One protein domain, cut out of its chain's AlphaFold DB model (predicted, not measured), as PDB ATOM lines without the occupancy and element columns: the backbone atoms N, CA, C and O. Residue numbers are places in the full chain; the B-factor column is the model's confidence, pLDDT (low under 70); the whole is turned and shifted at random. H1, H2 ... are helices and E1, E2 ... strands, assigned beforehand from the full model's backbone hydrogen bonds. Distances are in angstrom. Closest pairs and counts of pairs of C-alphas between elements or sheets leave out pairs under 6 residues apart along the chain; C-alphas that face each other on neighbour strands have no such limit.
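Overview. This is residues 6 to 116 of the 117 residues of an uncharacterized protein of Lachnospiraceae bacterium (UniProt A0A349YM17). Two strongly twisted sheets are splayed as a V, with H1 bridging them along one side and H2 at the closed end, where E7 runs out of the smaller sheet. The larger sheet, E1, E2, E4, E5 and E8, is curled like part of a barrel, and its E1-E2 hairpin makes one end of the long axis; the loop round Gln 38 makes the other. The printed part has 111 residues, and its named elements run E1, E2, E3, E4, E5, H1, E6, E7, H2, E8: eight strands and two helices, class mixed. The larger sheet is mixed, with E2 and E4 parallel; the smaller, in the order E3, E7, E6, is antiparallel. The whole is compact, with a radius of gyration of the C-alphas of 14.4 A, yet elongated, spanning 45 by 28 by 28 A.

Arrangement. In the larger sheet, E4, residues 52 to 57, is parallel to E2, residues 14 to 22, with N 54 and O 18 2.8 A apart. E4 forms a hairpin with E5, residues 62 to 67, where N 57 and O 62 are 2.8 A apart. Edge strand E8, residues 112 to 115, is antiparallel to E5, with N 63 and O 114 at 2.8 A. The other edge strand, E1, residues 6 to 8, forms a hairpin with E2, with N 7 and O 15 at 2.8 A. The pairing is staggered: E2 pairs with E1 over residues 14 to 16 and with E4 over 17 to 22. H1, residues 68 to 76, is on this sheet over E5, at a height over the sheet of 9.3 A, and stands up from it at 45 degrees. Residues 71 to 76 of H1 only graze the second sheet. There E7, residues 93 to 100, is antiparallel to E3, residues 28 to 36, with N 31 and O 97 at 2.8 A, and forms a hairpin with E6, residues 83 to 88, with N 87 and O 94 at 2.8 A. H2, residues 101 to 108, only grazes both sheets. H1 and H2 only just touch, with 3 pairs of C-alphas within 8 A, the closest being Phe 74 and Met 108 at 7.1 A; they are about perpendicular, at 76 degrees. In H1 and H2 every O i to N i+4 pair is within hydrogen-bond range.

Along the chain. E1 begins at C-alpha 6, (44.707, 62.205, 116.973). E2 is 26.0 A long, E7 21.4 A and E3 21.0 A; E3 bends by 67 degrees at residue 33. E8 ends at C-alpha 115, (54.653, 46.298, 104.589).

Size, cuts and confidence. The C-alphas farthest apart, those of Asn 11 and Gln 38, are 45.6 A apart. The printed part has no cut. The long link, residues 37 to 51, joins E3 to E4, and its residues 41 to 42 pair antiparallel with residues 34 to 36 of E3. Mean pLDDT of the printed part is 90.3; residue 35 and residues 37 to 44 are under 70.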
ATOM      1  N   ILE A   6      44.865  62.723 115.610       95.69
ATOM      2  CA  ILE A   6      44.707  62.205 116.973       95.69
ATOM      3  C   ILE A   6      43.978  60.867 116.868       95.69
ATOM      4  O   ILE A   6      42.844  60.805 116.398       95.69
ATOM      5  N   VAL A   7      44.626  59.787 117.295       94.81
ATOM      6  CA  VAL A   7      44.056  58.441 117.267       94.81
ATOM      7  C   VAL A   7      43.612  58.055 118.668       94.81
ATOM      8  O   VAL A   7      44.441  57.867 119.559       94.81
ATOM      9  N   ASN A   8      42.302  57.910 118.853       95.19
ATOM     10  CA  ASN A   8      41.708  57.446 120.102       95.19
ATOM     11  C   ASN A   8      41.621  55.918 120.098       95.19
ATOM     12  O   ASN A   8      41.081  55.317 119.169       95.19
ATOM     13  N   LYS A   9      42.156  55.280 121.138       92.38
ATOM     14  CA  LYS A   9      42.046  53.837 121.354       92.38
ATOM     15  C   LYS A   9      40.787  53.524 122.157       92.38
ATOM     16  O   LYS A   9      40.316  54.333 122.952       92.38
ATOM     17  N   THR A  10      40.292  52.299 122.016       92.62
ATOM     18  CA  THR A  10      39.108  51.802 122.742       92.62
ATOM     19  C   THR A  10      39.283  51.784 124.260       92.62
ATOM     20  O   THR A  10      38.300  51.850 124.986       92.62
ATOM     21  N   ASN A  11      40.524  51.748 124.756       93.00
ATOM     22  CA  ASN A  11      40.841  51.822 126.185       93.00
ATOM     23  C   ASN A  11      40.876  53.261 126.746       93.00
ATOM     24  O   ASN A  11      41.390  53.467 127.843       93.00
ATOM     25  N   GLY A  12      40.417  54.259 125.983       91.69
ATOM     26  CA  GLY A  12      40.370  55.664 126.399       91.69
ATOM     27  C   GLY A  12      41.697  56.424 126.291       91.69
ATOM     28  O   GLY A  12      41.723  57.629 126.514       91.69
ATOM     29  N   THR A  13      42.799  55.763 125.919       94.75
ATOM     30  CA  THR A  13      44.072  56.452 125.637       94.75
ATOM     31  C   THR A  13      44.103  56.984 124.207       94.75
ATOM     32  O   THR A  13      43.475  56.413 123.316       94.75
ATOM     33  N   SER A  14      44.869  58.041 123.954       95.06
ATOM     34  CA  SER A  14      45.062  58.582 122.609       95.06
ATOM     35  C   SER A  14      46.538  58.720 122.261       95.06
ATOM     36  O   SER A  14      47.412  58.663 123.132       95.06
ATOM     37  N   TYR A  15      46.824  58.847 120.968       95.19
ATOM     38  CA  TYR A  15      48.137  59.265 120.505       95.19
ATOM     39  C   TYR A  15      48.064  60.187 119.300       95.19
ATOM     40  O   TYR A  15      47.123  60.131 118.512       95.19
ATOM     41  N   THR A  16      49.084  61.022 119.153       97.12
ATOM     42  CA  THR A  16      49.168  62.024 118.089       97.12
ATOM     43  C   THR A  16      50.163  61.595 117.014       97.12
ATOM     44  O   THR A  16      51.213  61.014 117.315       97.12
ATOM     45  N   VAL A  17      49.821  61.849 115.752       95.62
ATOM     46  CA  VAL A  17      50.594  61.397 114.590       95.62
ATOM     47  C   VAL A  17      50.814  62.541 113.612       95.62
ATOM     48  O   VAL A  17      49.884  63.265 113.270       95.62
ATOM     49  N   GLU A  18      52.051  62.644 113.143       95.19
ATOM     50  CA  GLU A  18      52.459  63.373 111.947       95.19
ATOM     51  C   GLU A  18      52.554  62.380 110.786       95.19
ATOM     52  O   GLU A  18      53.162  61.315 110.938       95.19
ATOM     53  N   ILE A  19      52.004  62.716 109.623       93.75
ATOM     54  CA  ILE A  19      52.054  61.878 108.427       93.75
ATOM     55  C   ILE A  19      52.921  62.535 107.358       93.75
ATOM     56  O   ILE A  19      52.805  63.715 107.016       93.75
ATOM     57  N   LYS A  20      53.794  61.719 106.770       92.50
ATOM     58  CA  LYS A  20      54.561  62.071 105.580       92.50
ATOM     59  C   LYS A  20      54.515  60.931 104.577       92.50
ATOM     60  O   LYS A  20      54.530  59.757 104.943       92.50
ATOM     61  N   THR A  21      54.455  61.291 103.303       93.44
ATOM     62  CA  THR A  21      54.460  60.340 102.194       93.44
ATOM     63  C   THR A  21      55.598  60.654 101.239       93.44
ATOM     64  O   THR A  21      55.970  61.812 101.052       93.44
ATOM     65  N   ASP A  22      56.155  59.607 100.640       92.69
ATOM     66  CA  ASP A  22      57.258  59.715  99.694       92.69
ATOM     67  C   ASP A  22      57.036  58.766  98.506       92.69
ATOM     68  O   ASP A  22      56.592  57.625  98.655       92.69
ATOM     69  N   THR A  23      57.314  59.255  97.299       92.44
ATOM     70  CA  THR A  23      57.211  58.507  96.035       92.44
ATOM     71  C   THR A  23      58.576  58.128  95.455       92.44
ATOM     72  O   THR A  23      58.648  57.458  94.418       92.44
ATOM     73  N   TYR A  24      59.668  58.546  96.087       87.75
ATOM     74  CA  TYR A  24      61.030  58.239  95.690       87.75
ATOM     75  C   TYR A  24      61.469  56.877  96.247       87.75
ATOM     76  O   TYR A  24      61.088  56.463  97.338       87.75
ATOM     77  N   VAL A  25      62.310  56.173  95.482       84.31
ATOM     78  CA  VAL A  25      62.938  54.902  95.889       84.31
ATOM     79  C   VAL A  25      64.441  55.131  95.912       84.31
ATOM     80  O   VAL A  25      65.158  54.767  94.989       84.31
ATOM     81  N   THR A  26      64.907  55.851  96.931       88.69
ATOM     82  CA  THR A  26      66.330  56.218  97.072       88.69
ATOM     83  C   THR A  26      67.010  55.517  98.241       88.69
ATOM     84  O   THR A  26      68.215  55.661  98.412       88.69
ATOM     85  N   GLY A  27      66.244  54.805  99.073       92.56
ATOM     86  CA  GLY A  27      66.734  54.274 100.342       92.56
ATOM     87  C   GLY A  27      66.925  55.341 101.424       92.56
ATOM     88  O   GLY A  27      67.576  55.057 102.423       92.56
ATOM     89  N   ASN A  28      66.374  56.549 101.251       95.94
ATOM     90  CA  ASN A  28      66.452  57.635 102.228       95.94
ATOM     91  C   ASN A  28      65.060  58.154 102.595       95.94
ATOM     92  O   ASN A  28      64.167  58.189 101.754       95.94
ATOM     93  N   LEU A  29      64.926  58.619 103.832       95.06
ATOM     94  CA  LEU A  29      63.838  59.456 104.319       95.06
ATOM     95  C   LEU A  29      64.281  60.923 104.229       95.06
ATOM     96  O   LEU A  29      65.378  61.265 104.675       95.06
ATOM     97  N   PHE A  30      63.451  61.804 103.670       94.00
ATOM     98  CA  PHE A  30      63.750  63.238 103.648       94.00
ATOM     99  C   PHE A  30      63.251  63.949 104.915       94.00
ATOM    100  O   PHE A  30      62.043  64.068 105.139       94.00
ATOM    101  N   PHE A  31      64.183  64.446 105.730       91.81
ATOM    102  CA  PHE A  31      63.892  65.271 106.898       91.81
ATOM    103  C   PHE A  31      63.894  66.754 106.515       91.81
ATOM    104  O   PHE A  31      64.954  67.369 106.402       91.81
ATOM    105  N   GLU A  32      62.714  67.331 106.292       87.69
ATOM    106  CA  GLU A  32      62.575  68.754 105.966       87.69
ATOM    107  C   GLU A  32      62.829  69.640 107.198       87.69
ATOM    108  O   GLU A  32      62.201  69.459 108.241       87.69
ATOM    109  N   VAL A  33      63.724  70.622 107.057       81.88
ATOM    110  CA  VAL A  33      64.050  71.615 108.098       81.88
ATOM    111  C   VAL A  33      63.422  72.964 107.757       81.88
ATOM    112  O   VAL A  33      62.815  73.616 108.607       81.88
ATOM    113  N   ILE A  34      63.536  73.376 106.493       79.06
ATOM    114  CA  ILE A  34      62.981  74.630 105.978       79.06
ATOM    115  C   ILE A  34      62.055  74.293 104.817       79.06
ATOM    116  O   ILE A  34      62.499  73.749 103.814       79.06
ATOM    117  N   SER A  35      60.782  74.662 104.922       68.88
ATOM    118  CA  SER A  35      59.816  74.447 103.833       68.88
ATOM    119  C   SER A  35      59.921  75.468 102.714       68.88
ATOM    120  O   SER A  35      59.583  75.171 101.578       68.88
ATOM    121  N   ASN A  36      60.358  76.685 103.031       70.19
ATOM    122  CA  ASN A  36      60.499  77.764 102.072       70.19
ATOM    123  C   ASN A  36      61.743  78.579 102.413       70.19
ATOM    124  O   ASN A  36      61.730  79.390 103.338       70.19
ATOM    125  N   GLU A  37      62.805  78.356 101.648       62.38
ATOM    126  CA  GLU A  37      64.095  79.034 101.796       62.38
ATOM    127  C   GLU A  37      63.971  80.560 101.631       62.38
ATOM    128  O   GLU A  37      64.637  81.306 102.342       62.38
ATOM    129  N   GLN A  38      63.054  81.050 100.786       63.34
ATOM    130  CA  GLN A  38      62.845  82.492 100.577       63.34
ATOM    131  C   GLN A  38      62.178  83.179 101.774       63.34
ATOM    132  O   GLN A  38      62.379  84.368 101.994       63.34
ATOM    133  N   ARG A  39      61.373  82.440 102.548       64.94
ATOM    134  CA  ARG A  39      60.661  82.957 103.730       64.94
ATOM    135  C   ARG A  39      61.261  82.473 105.053       64.94
ATOM    136  O   ARG A  39      60.652  82.700 106.094       64.94
ATOM    137  N   GLN A  40      62.386  81.748 105.002       61.41
ATOM    138  CA  GLN A  40      63.055  81.109 106.148       61.41
ATOM    139  C   GLN A  40      62.079  80.404 107.108       61.41
ATOM    140  O   GLN A  40      62.240  80.404 108.325       61.41
ATOM    141  N   THR A  41      61.009  79.816 106.564       65.81
ATOM    142  CA  THR A  41      59.946  79.250 107.394       65.81
ATOM    143  C   THR A  41      60.298  77.814 107.775       65.81
ATOM    144  O   THR A  41      60.149  76.890 106.965       65.81
ATOM    145  N   GLU A  42      60.737  77.627 109.018       63.78
ATOM    146  CA  GLU A  42      60.886  76.308 109.647       63.78
ATOM    147  C   GLU A  42      59.562  75.531 109.614       63.78
ATOM    148  O   GLU A  42      58.507  76.112 109.922       63.78
ATOM    149  N   ARG A  43      59.593  74.232 109.275       65.81
ATOM    150  CA  ARG A  43      58.367  73.426 109.113       65.81
ATOM    151  C   ARG A  43      58.437  71.955 109.531       65.81
ATOM    152  O   ARG A  43      59.494  71.415 109.845       65.81
ATOM    153  N   CYS A  44      57.219  71.396 109.577       66.81
ATOM    154  CA  CYS A  44      56.742  70.057 109.933       66.81
ATOM    155  C   CYS A  44      57.582  69.325 110.962       66.81
ATOM    156  O   CYS A  44      57.304  69.399 112.151       66.81
ATOM    157  N   LEU A  45      58.633  68.623 110.545       77.88
ATOM    158  CA  LEU A  45      59.308  67.685 111.436       77.88
ATOM    159  C   LEU A  45      60.061  68.383 112.570       77.88
ATOM    160  O   LEU A  45      60.240  67.780 113.628       77.88
ATOM    161  N   MET A  46      60.430  69.656 112.400       83.69
ATOM    162  CA  MET A  46      61.019  70.481 113.461       83.69
ATOM    163  C   MET A  46      59.990  70.975 114.486       83.69
ATOM    164  O   MET A  46      60.317  71.086 115.665       83.69
ATOM    165  N   LYS A  47      58.748  71.231 114.059       84.00
ATOM    166  CA  LYS A  47      57.697  71.875 114.873       84.00
ATOM    167  C   LYS A  47      56.577  70.938 115.320       84.00
ATOM    168  O   LYS A  47      55.746  71.340 116.128       84.00
ATOM    169  N   SER A  48      56.540  69.721 114.786       87.50
ATOM    170  CA  SER A  48      55.498  68.749 115.091       87.50
ATOM    171  C   SER A  48      55.566  68.335 116.555       87.50
ATOM    172  O   SER A  48      56.611  67.912 117.055       87.50
ATOM    173  N   ASP A  49      54.441  68.445 117.247       89.12
ATOM    174  CA  ASP A  49      54.305  67.973 118.628       89.12
ATOM    175  C   ASP A  49      53.694  66.565 118.667       89.12
ATOM    176  O   ASP A  49      53.364  66.043 119.736       89.12
ATOM    177  N   ALA A  50      53.548  65.931 117.497       94.69
ATOM    178  CA  ALA A  50      53.088  64.562 117.393       94.69
ATOM    179  C   ALA A  50      54.006  63.609 118.170       94.69
ATOM    180  O   ALA A  50      55.228  63.764 118.209       94.69
ATOM    181  N   GLN A  51      53.426  62.576 118.774       96.62
ATOM    182  CA  GLN A  51      54.199  61.526 119.435       96.62
ATOM    183  C   GLN A  51      54.900  60.631 118.411       96.62
ATOM    184  O   GLN A  51      56.037  60.197 118.635       96.62
ATOM    185  N   PHE A  52      54.243  60.380 117.278       97.31
ATOM    186  CA  PHE A  52      54.749  59.501 116.235       97.31
ATOM    187  C   PHE A  52      54.827  60.193 114.879       97.31
ATOM    188  O   PHE A  52      53.949  60.965 114.515       97.31
ATOM    189  N   LEU A  53      55.860  59.844 114.115       97.00
ATOM    190  CA  LEU A  53      55.948  60.117 112.688       97.00
ATOM    191  C   LEU A  53      55.620  58.835 111.927       97.00
ATOM    192  O   LEU A  53      56.276  57.806 112.116       97.00
ATOM    193  N   PHE A  54      54.612  58.910 111.069       97.19
ATOM    194  CA  PHE A  54      54.246  57.866 110.124       97.19
ATOM    195  C   PHE A  54      54.781  58.281 108.754       97.19
ATOM    196  O   PHE A  54      54.258  59.201 108.128       97.19
ATOM    197  N   TYR A  55      55.846  57.616 108.305       96.56
ATOM    198  CA  TYR A  55      56.484  57.896 107.022       96.56
ATOM    199  C   TYR A  55      56.209  56.762 106.039       96.56
ATOM    200  O   TYR A  55      56.710  55.647 106.208       96.56
ATOM    201  N   TYR A  56      55.390  57.035 105.029       97.06
ATOM    202  CA  TYR A  56      54.908  56.031 104.089       97.06
ATOM    203  C   TYR A  56      55.529  56.188 102.700       97.06
ATOM    204  O   TYR A  56      55.301  57.175 102.001       97.06
ATOM    205  N   PHE A  57      56.275  55.172 102.276       96.38
ATOM    206  CA  PHE A  57      56.819  55.069 100.927       96.38
ATOM    207  C   PHE A  57      55.780  54.438 100.003       96.38
ATOM    208  O   PHE A  57      55.544  53.232 100.044       96.38
ATOM    209  N   LEU A  58      55.177  55.254  99.140       95.06
ATOM    210  CA  LEU A  58      54.071  54.869  98.258       95.06
ATOM    211  C   LEU A  58      54.463  53.762  97.275       95.06
ATOM    212  O   LEU A  58      53.702  52.821  97.071       95.06
ATOM    213  N   LYS A  59      55.659  53.850  96.678       94.75
ATOM    214  CA  LYS A  59      56.107  52.878  95.665       94.75
ATOM    215  C   LYS A  59      56.445  51.515  96.249       94.75
ATOM    216  O   LYS A  59      56.138  50.504  95.631       94.75
ATOM    217  N   THR A  60      57.072  51.484  97.423       94.12
ATOM    218  CA  THR A  60      57.405  50.223  98.099       94.12
ATOM    219  C   THR A  60      56.281  49.748  99.009       94.12
ATOM    220  O   THR A  60      56.393  48.665  99.565       94.12
ATOM    221  N   LYS A  61      55.217  50.542  99.186       95.81
ATOM    222  CA  LYS A  61      54.137  50.329 100.157       95.81
ATOM    223  C   LYS A  61      54.649  50.059 101.577       95.81
ATOM    224  O   LYS A  61      54.083  49.264 102.323       95.81
ATOM    225  N   THR A  62      55.731  50.725 101.970       97.00
ATOM    226  CA  THR A  62      56.364  50.512 103.278       97.00
ATOM    227  C   THR A  62      56.076  51.686 104.202       97.00
ATOM    228  O   THR A  62      56.410  52.825 103.885       97.00
ATOM    229  N   LEU A  63      55.489  51.412 105.365       97.44
ATOM    230  CA  LEU A  63      55.246  52.386 106.424       97.44
ATOM    231  C   LEU A  63      56.283  52.230 107.539       97.44
ATOM    232  O   LEU A  63      56.384  51.170 108.160       97.44
ATOM    233  N   TYR A  64      56.997  53.310 107.845       98.00
ATOM    234  CA  TYR A  64      57.799  53.431 109.058       98.00
ATOM    235  C   TYR A  64      57.011  54.185 110.120       98.00
ATOM    236  O   TYR A  64      56.500  55.276 109.871       98.00
ATOM    237  N   ILE A  65      56.955  53.610 111.319       97.88
ATOM    238  CA  ILE A  65      56.436  54.266 112.514       97.88
ATOM    239  C   ILE A  65      57.624  54.600 113.406       97.88
ATOM    240  O   ILE A  65      58.320  53.715 113.910       97.88
ATOM    241  N   LEU A  66      57.850  55.892 113.597       97.88
ATOM    242  CA  LEU A  66      58.987  56.443 114.317       97.88
ATOM    243  C   LEU A  66      58.494  57.234 115.528       97.88
ATOM    244  O   LEU A  66      57.451  57.879 115.473       97.88
ATOM    245  N   ASN A  67      59.254  57.228 116.624       97.38
ATOM    246  CA  ASN A  67      59.040  58.214 117.684       97.38
ATOM    247  C   ASN A  67      59.512  59.583 117.171       97.38
ATOM    248  O   ASN A  67      60.679  59.717 116.803       97.38
ATOM    249  N   MET A  68      58.625  60.581 117.148       95.56
ATOM    250  CA  MET A  68      58.900  61.879 116.517       95.56
ATOM    251  C   MET A  68      60.062  62.613 117.197       95.56
ATOM    252  O   MET A  68      61.001  63.040 116.529       95.56
ATOM    253  N   LYS A  69      60.054  62.702 118.534       94.56
ATOM    254  CA  LYS A  69      61.114  63.387 119.294       94.56
ATOM    255  C   LYS A  69      62.469  62.706 119.107       94.56
ATOM    256  O   LYS A  69      63.453  63.377 118.812       94.56
ATOM    257  N   LYS A  70      62.505  61.370 119.207       96.19
ATOM    258  CA  LYS A  70      63.727  60.587 118.986       96.19
ATOM    259  C   LYS A  70      64.245  60.758 117.560       96.19
ATOM    260  O   LYS A  70      65.441  60.929 117.379       96.19
ATOM    261  N   PHE A  71      63.361  60.724 116.562       96.12
ATOM    262  CA  PHE A  71      63.751  60.891 115.163       96.12
ATOM    263  C   PHE A  71      64.321  62.283 114.891       96.12
ATOM    264  O   PHE A  71      65.373  62.399 114.274       96.12
ATOM    265  N   ARG A  72      63.667  63.333 115.403       95.06
ATOM    266  CA  ARG A  72      64.170  64.707 115.300       95.06
ATOM    267  C   ARG A  72      65.575  64.818 115.885       95.06
ATOM    268  O   ARG A  72      66.472  65.274 115.188       95.06
ATOM    269  N   GLN A  73      65.765  64.370 117.126       95.00
ATOM    270  CA  GLN A  73      67.072  64.442 117.780       95.00
ATOM    271  C   GLN A  73      68.127  63.638 117.013       95.00
ATOM    272  O   GLN A  73      69.208  64.142 116.746       95.00
ATOM    273  N   PHE A  74      67.774  62.432 116.558       96.00
ATOM    274  CA  PHE A  74      68.660  61.566 115.782       96.00
ATOM    275  C   PHE A  74      69.237  62.252 114.535       96.00
ATOM    276  O   PHE A  74      70.414  62.063 114.227       96.00
ATOM    277  N   VAL A  75      68.410  63.033 113.833       95.12
ATOM    278  CA  VAL A  75      68.826  63.802 112.654       95.12
ATOM    279  C   VAL A  75      69.633  65.036 113.048       95.12
ATOM    280  O   VAL A  75      70.665  65.289 112.433       95.12
ATOM    281  N   LEU A  76      69.192  65.781 114.069       93.31
ATOM    282  CA  LEU A  76      69.881  66.988 114.544       93.31
ATOM    283  C   LEU A  76      71.301  66.693 115.045       93.31
ATOM    284  O   LEU A  76      72.215  67.444 114.737       93.31
ATOM    285  N   ASP A  77      71.506  65.558 115.713       95.88
ATOM    286  CA  ASP A  77      72.830  65.120 116.180       95.88
ATOM    287  C   ASP A  77      73.778  64.723 115.034       95.88
ATOM    288  O   ASP A  77      74.951  64.437 115.262       95.88
ATOM    289  N   ARG A  78      73.272  64.628 113.797       95.25
ATOM    290  CA  ARG A  78      74.001  64.108 112.630       95.25
ATOM    291  C   ARG A  78      73.998  65.066 111.445       95.25
ATOM    292  O   ARG A  78      74.420  64.660 110.362       95.25
ATOM    293  N   THR A  79      73.563  66.314 111.608       92.69
ATOM    294  CA  THR A  79      73.459  67.276 110.493       92.69
ATOM    295  C   THR A  79      74.764  67.448 109.725       92.69
ATOM    296  O   THR A  79      74.722  67.632 108.513       92.69
ATOM    297  N   ASP A  80      75.906  67.306 110.399       93.62
ATOM    298  CA  ASP A  80      77.238  67.463 109.801       93.62
ATOM    299  C   ASP A  80      77.657  66.273 108.922       93.62
ATOM    300  O   ASP A  80      78.541  66.395 108.077       93.62
ATOM    301  N   THR A  81      77.021  65.113 109.104       94.62
ATOM    302  CA  THR A  81      77.327  63.875 108.360       94.62
ATOM    303  C   THR A  81      76.252  63.521 107.338       94.62
ATOM    304  O   THR A  81      76.520  62.830 106.353       94.62
ATOM    305  N   LEU A  82      75.024  63.994 107.553       95.88
ATOM    306  CA  LEU A  82      73.913  63.763 106.648       95.88
ATOM    307  C   LEU A  82      74.003  64.678 105.429       95.88
ATOM    308  O   LEU A  82      74.334  65.859 105.504       95.88
ATOM    309  N   LYS A  83      73.629  64.135 104.272       94.94
ATOM    310  CA  LYS A  83      73.614  64.906 103.034       94.94
ATOM    311  C   LYS A  83      72.449  65.889 103.039       94.94
ATOM    312  O   LYS A  83      71.287  65.480 102.968       94.94
ATOM    313  N   GLU A  84      72.759  67.181 103.035       94.12
ATOM    314  CA  GLU A  84      71.757  68.215 102.790       94.12
ATOM    315  C   GLU A  84      71.216  68.104 101.353       94.12
ATOM    316  O   GLU A  84      71.950  67.890 100.380       94.12
ATOM    317  N   LYS A  85      69.904  68.269 101.206       91.56
ATOM    318  CA  LYS A  85      69.218  68.322  99.923       91.56
ATOM    319  C   LYS A  85      68.239  69.487  99.899       91.56
ATOM    320  O   LYS A  85      67.426  69.670 100.803       91.56
ATOM    321  N   ARG A  86      68.291  70.236  98.797       90.31
ATOM    322  CA  ARG A  86      67.256  71.191  98.405       90.31
ATOM    323  C   ARG A  86      66.282  70.522  97.439       90.31
ATOM    324  O   ARG A  86      66.716  69.871  96.482       90.31
ATOM    325  N   VAL A  87      64.989  70.683  97.688       84.69
ATOM    326  CA  VAL A  87      63.898  70.179  96.848       84.69
ATOM    327  C   VAL A  87      63.095  71.377  96.354       84.69
ATOM    328  O   VAL A  87      62.530  72.134  97.137       84.69
ATOM    329  N   LYS A  88      63.079  71.585  95.037       82.25
ATOM    330  CA  LYS A  88      62.365  72.704  94.423       82.25
ATOM    331  C   LYS A  88      60.937  72.279  94.090       82.25
ATOM    332  O   LYS A  88      60.732  71.454  93.205       82.25
ATOM    333  N   ASN A  89      59.967  72.877  94.768       72.94
ATOM    334  CA  ASN A  89      58.557  72.827  94.399       72.94
ATOM    335  C   ASN A  89      58.207  74.004  93.476       72.94
ATOM    336  O   ASN A  89      58.980  74.952  93.328       72.94
ATOM    337  N   LYS A  90      57.015  73.969  92.862       75.00
ATOM    338  CA  LYS A  90      56.551  75.012  91.923       75.00
ATOM    339  C   LYS A  90      56.591  76.433  92.507       75.00
ATOM    340  O   LYS A  90      56.784  77.379  91.756       75.00
ATOM    341  N   LEU A  91      56.402  76.570  93.821       74.31
ATOM    342  CA  LEU A  91      56.253  77.859  94.509       74.31
ATOM    343  C   LEU A  91      57.403  78.196  95.469       74.31
ATOM    344  O   LEU A  91      57.516  79.342  95.892       74.31
ATOM    345  N   PHE A  92      58.226  77.221  95.859       77.44
ATOM    346  CA  PHE A  92      59.271  77.409  96.866       77.44
ATOM    347  C   PHE A  92      60.307  76.285  96.831       77.44
ATOM    348  O   PHE A  92      60.031  75.187  96.349       77.44
ATOM    349  N   THR A  93      61.488  76.549  97.383       82.25
ATOM    350  CA  THR A  93      62.519  75.538  97.635       82.25
ATOM    351  C   THR A  93      62.467  75.136  99.102       82.25
ATOM    352  O   THR A  93      62.562  76.007  99.969       82.25
ATOM    353  N   SER A  94      62.335  73.839  99.378       83.88
ATOM    354  CA  SER A  94      62.553  73.288 100.711       83.88
ATOM    355  C   SER A  94      63.982  72.774 100.869       83.88
ATOM    356  O   SER A  94      64.638  72.382  99.901       83.88
ATOM    357  N   ARG A  95      64.486  72.806 102.100       89.56
ATOM    358  CA  ARG A  95      65.819  72.351 102.501       89.56
ATOM    359  C   ARG A  95      65.670  71.342 103.628       89.56
ATOM    360  O   ARG A  95      64.921  71.565 104.581       89.56
ATOM    361  N   GLY A  96      66.408  70.250 103.532       91.81
ATOM    362  CA  GLY A  96      66.386  69.192 104.526       91.81
ATOM    363  C   GLY A  96      67.560  68.241 104.383       91.81
ATOM    364  O   GLY A  96      68.453  68.462 103.567       91.81
ATOM    365  N   PHE A  97      67.536  67.166 105.156       94.94
ATOM    366  CA  PHE A  97      68.575  66.143 105.164       94.94
ATOM    367  C   PHE A  97      68.039  64.824 104.618       94.94
ATOM    368  O   PHE A  97      66.907  64.430 104.899       94.94
ATOM    369  N   LEU A  98      68.858  64.134 103.829       95.94
ATOM    370  CA  LEU A  98      68.596  62.756 103.432       95.94
ATOM    371  C   LEU A  98      69.089  61.834 104.542       95.94
ATOM    372  O   LEU A  98      70.286  61.783 104.814       95.94
ATOM    373  N   VAL A  99      68.162  61.121 105.172       96.75
ATOM    374  CA  VAL A  99      68.438  60.192 106.268       96.75
ATOM    375  C   VAL A  99      68.354  58.764 105.724       96.75
ATOM    376  O   VAL A  99      67.253  58.327 105.377       96.75
ATOM    377  N   PRO A 100      69.469  58.020 105.617       97.56
ATOM    378  CA  PRO A 100      69.440  56.660 105.089       97.56
ATOM    379  C   PRO A 100      68.533  55.744 105.914       97.56
ATOM    380  O   PRO A 100      68.599  55.723 107.144       97.56
ATOM    381  N   LEU A 101      67.704  54.943 105.243       96.56
ATOM    382  CA  LEU A 101      66.828  53.975 105.908       96.56
ATOM    383  C   LEU A 101      67.639  52.918 106.660       96.56
ATOM    384  O   LEU A 101      67.278  52.568 107.777       96.56
ATOM    385  N   SER A 102      68.771  52.479 106.100       96.94
ATOM    386  CA  SER A 102      69.698  51.555 106.768       96.94
ATOM    387  C   SER A 102      70.202  52.104 108.103       96.94
ATOM    388  O   SER A 102      70.279  51.373 109.086       96.94
ATOM    389  N   LEU A 103      70.488  53.406 108.157       96.94
ATOM    390  CA  LEU A 103      70.934  54.097 109.361       96.94
ATOM    391  C   LEU A 103      69.808  54.183 110.408       96.94
ATOM    392  O   LEU A 103      70.026  53.907 111.589       96.94
ATOM    393  N   ILE A 104      68.583  54.502 109.974       96.56
ATOM    394  CA  ILE A 104      67.395  54.494 110.844       96.56
ATOM    395  C   ILE A 104      67.157  53.089 111.411       96.56
ATOM    396  O   ILE A 104      66.889  52.943 112.602       96.56
ATOM    397  N   GLU A 105      67.258  52.051 110.587       96.81
ATOM    398  CA  GLU A 105      67.029  50.665 110.998       96.81
ATOM    399  C   GLU A 105      68.099  50.150 111.964       96.81
ATOM    400  O   GLU A 105      67.753  49.547 112.982       96.81
ATOM    401  N   ALA A 106      69.376  50.414 111.680       97.06
ATOM    402  CA  ALA A 106      70.493  49.913 112.474       97.06
ATOM    403  C   ALA A 106      70.629  50.631 113.827       97.06
ATOM    404  O   ALA A 106      70.762  49.980 114.867       97.06
ATOM    405  N   GLU A 107      70.578  51.966 113.829       96.19
ATOM    406  CA  GLU A 107      70.917  52.767 115.010       96.19
ATOM    407  C   GLU A 107      69.683  53.292 115.740       96.19
ATOM    408  O   GLU A 107      69.535  53.104 116.951       96.19
ATOM    409  N   MET A 108      68.772  53.952 115.020       95.19
ATOM    410  CA  MET A 108      67.597  54.553 115.652       95.19
ATOM    411  C   MET A 108      66.599  53.480 116.107       95.19
ATOM    412  O   MET A 108      66.000  53.628 117.179       95.19
ATOM    413  N   LYS A 109      66.458  52.411 115.312       95.69
ATOM    414  CA  LYS A 109      65.486  51.317 115.422       95.69
ATOM    415  C   LYS A 109      64.039  51.837 115.376       95.69
ATOM    416  O   LYS A 109      63.554  52.382 116.374       95.69
ATOM    417  N   PRO A 110      63.327  51.706 114.237       95.88
ATOM    418  CA  PRO A 110      61.943  52.160 114.139       95.88
ATOM    419  C   PRO A 110      61.061  51.410 115.141       95.88
ATOM    420  O   PRO A 110      61.323  50.254 115.465       95.88
ATOM    421  N   LEU A 111      59.980  52.046 115.605       97.31
ATOM    422  CA  LEU A 111      59.019  51.369 116.479       97.31
ATOM    423  C   LEU A 111      58.339  50.224 115.733       97.31
ATOM    424  O   LEU A 111      58.142  49.149 116.292       97.31
ATOM    425  N   LYS A 112      57.983  50.469 114.466       97.19
ATOM    426  CA  LYS A 112      57.521  49.450 113.525       97.19
ATOM    427  C   LYS A 112      57.948  49.803 112.106       97.19
ATOM    428  O   LYS A 112      57.976  50.974 111.729       97.19
ATOM    429  N   LYS A 113      58.194  48.765 111.318       97.06
ATOM    430  CA  LYS A 113      58.255  48.802 109.858       97.06
ATOM    431  C   LYS A 113      57.179  47.848 109.357       97.06
ATOM    432  O   LYS A 113      57.185  46.680 109.733       97.06
ATOM    433  N   ILE A 114      56.230  48.358 108.583       97.38
ATOM    434  CA  ILE A 114      55.059  47.606 108.131       97.38
ATOM    435  C   ILE A 114      55.038  47.626 106.608       97.38
ATOM    436  O   ILE A 114      55.103  48.690 105.997       97.38
ATOM    437  N   GLN A 115      54.935  46.446 106.008       96.75
ATOM    438  CA  GLN A 115      54.653  46.298 104.589       96.75
ATOM    439  C   GLN A 115      53.133  46.278 104.406       96.75
ATOM    440  O   GLN A 115      52.461  45.427 104.985       96.75
ATOM    441  N   LEU A 116      52.593  47.241 103.663       92.25
ATOM    442  CA  LEU A 116      51.166  47.328 103.357       92.25
ATOM    443  C   LEU A 116      50.883  46.664 102.000       92.25
ATOM    444  O   LEU A 116      51.723  46.707 101.095       92.25
TER     445      LEU A 116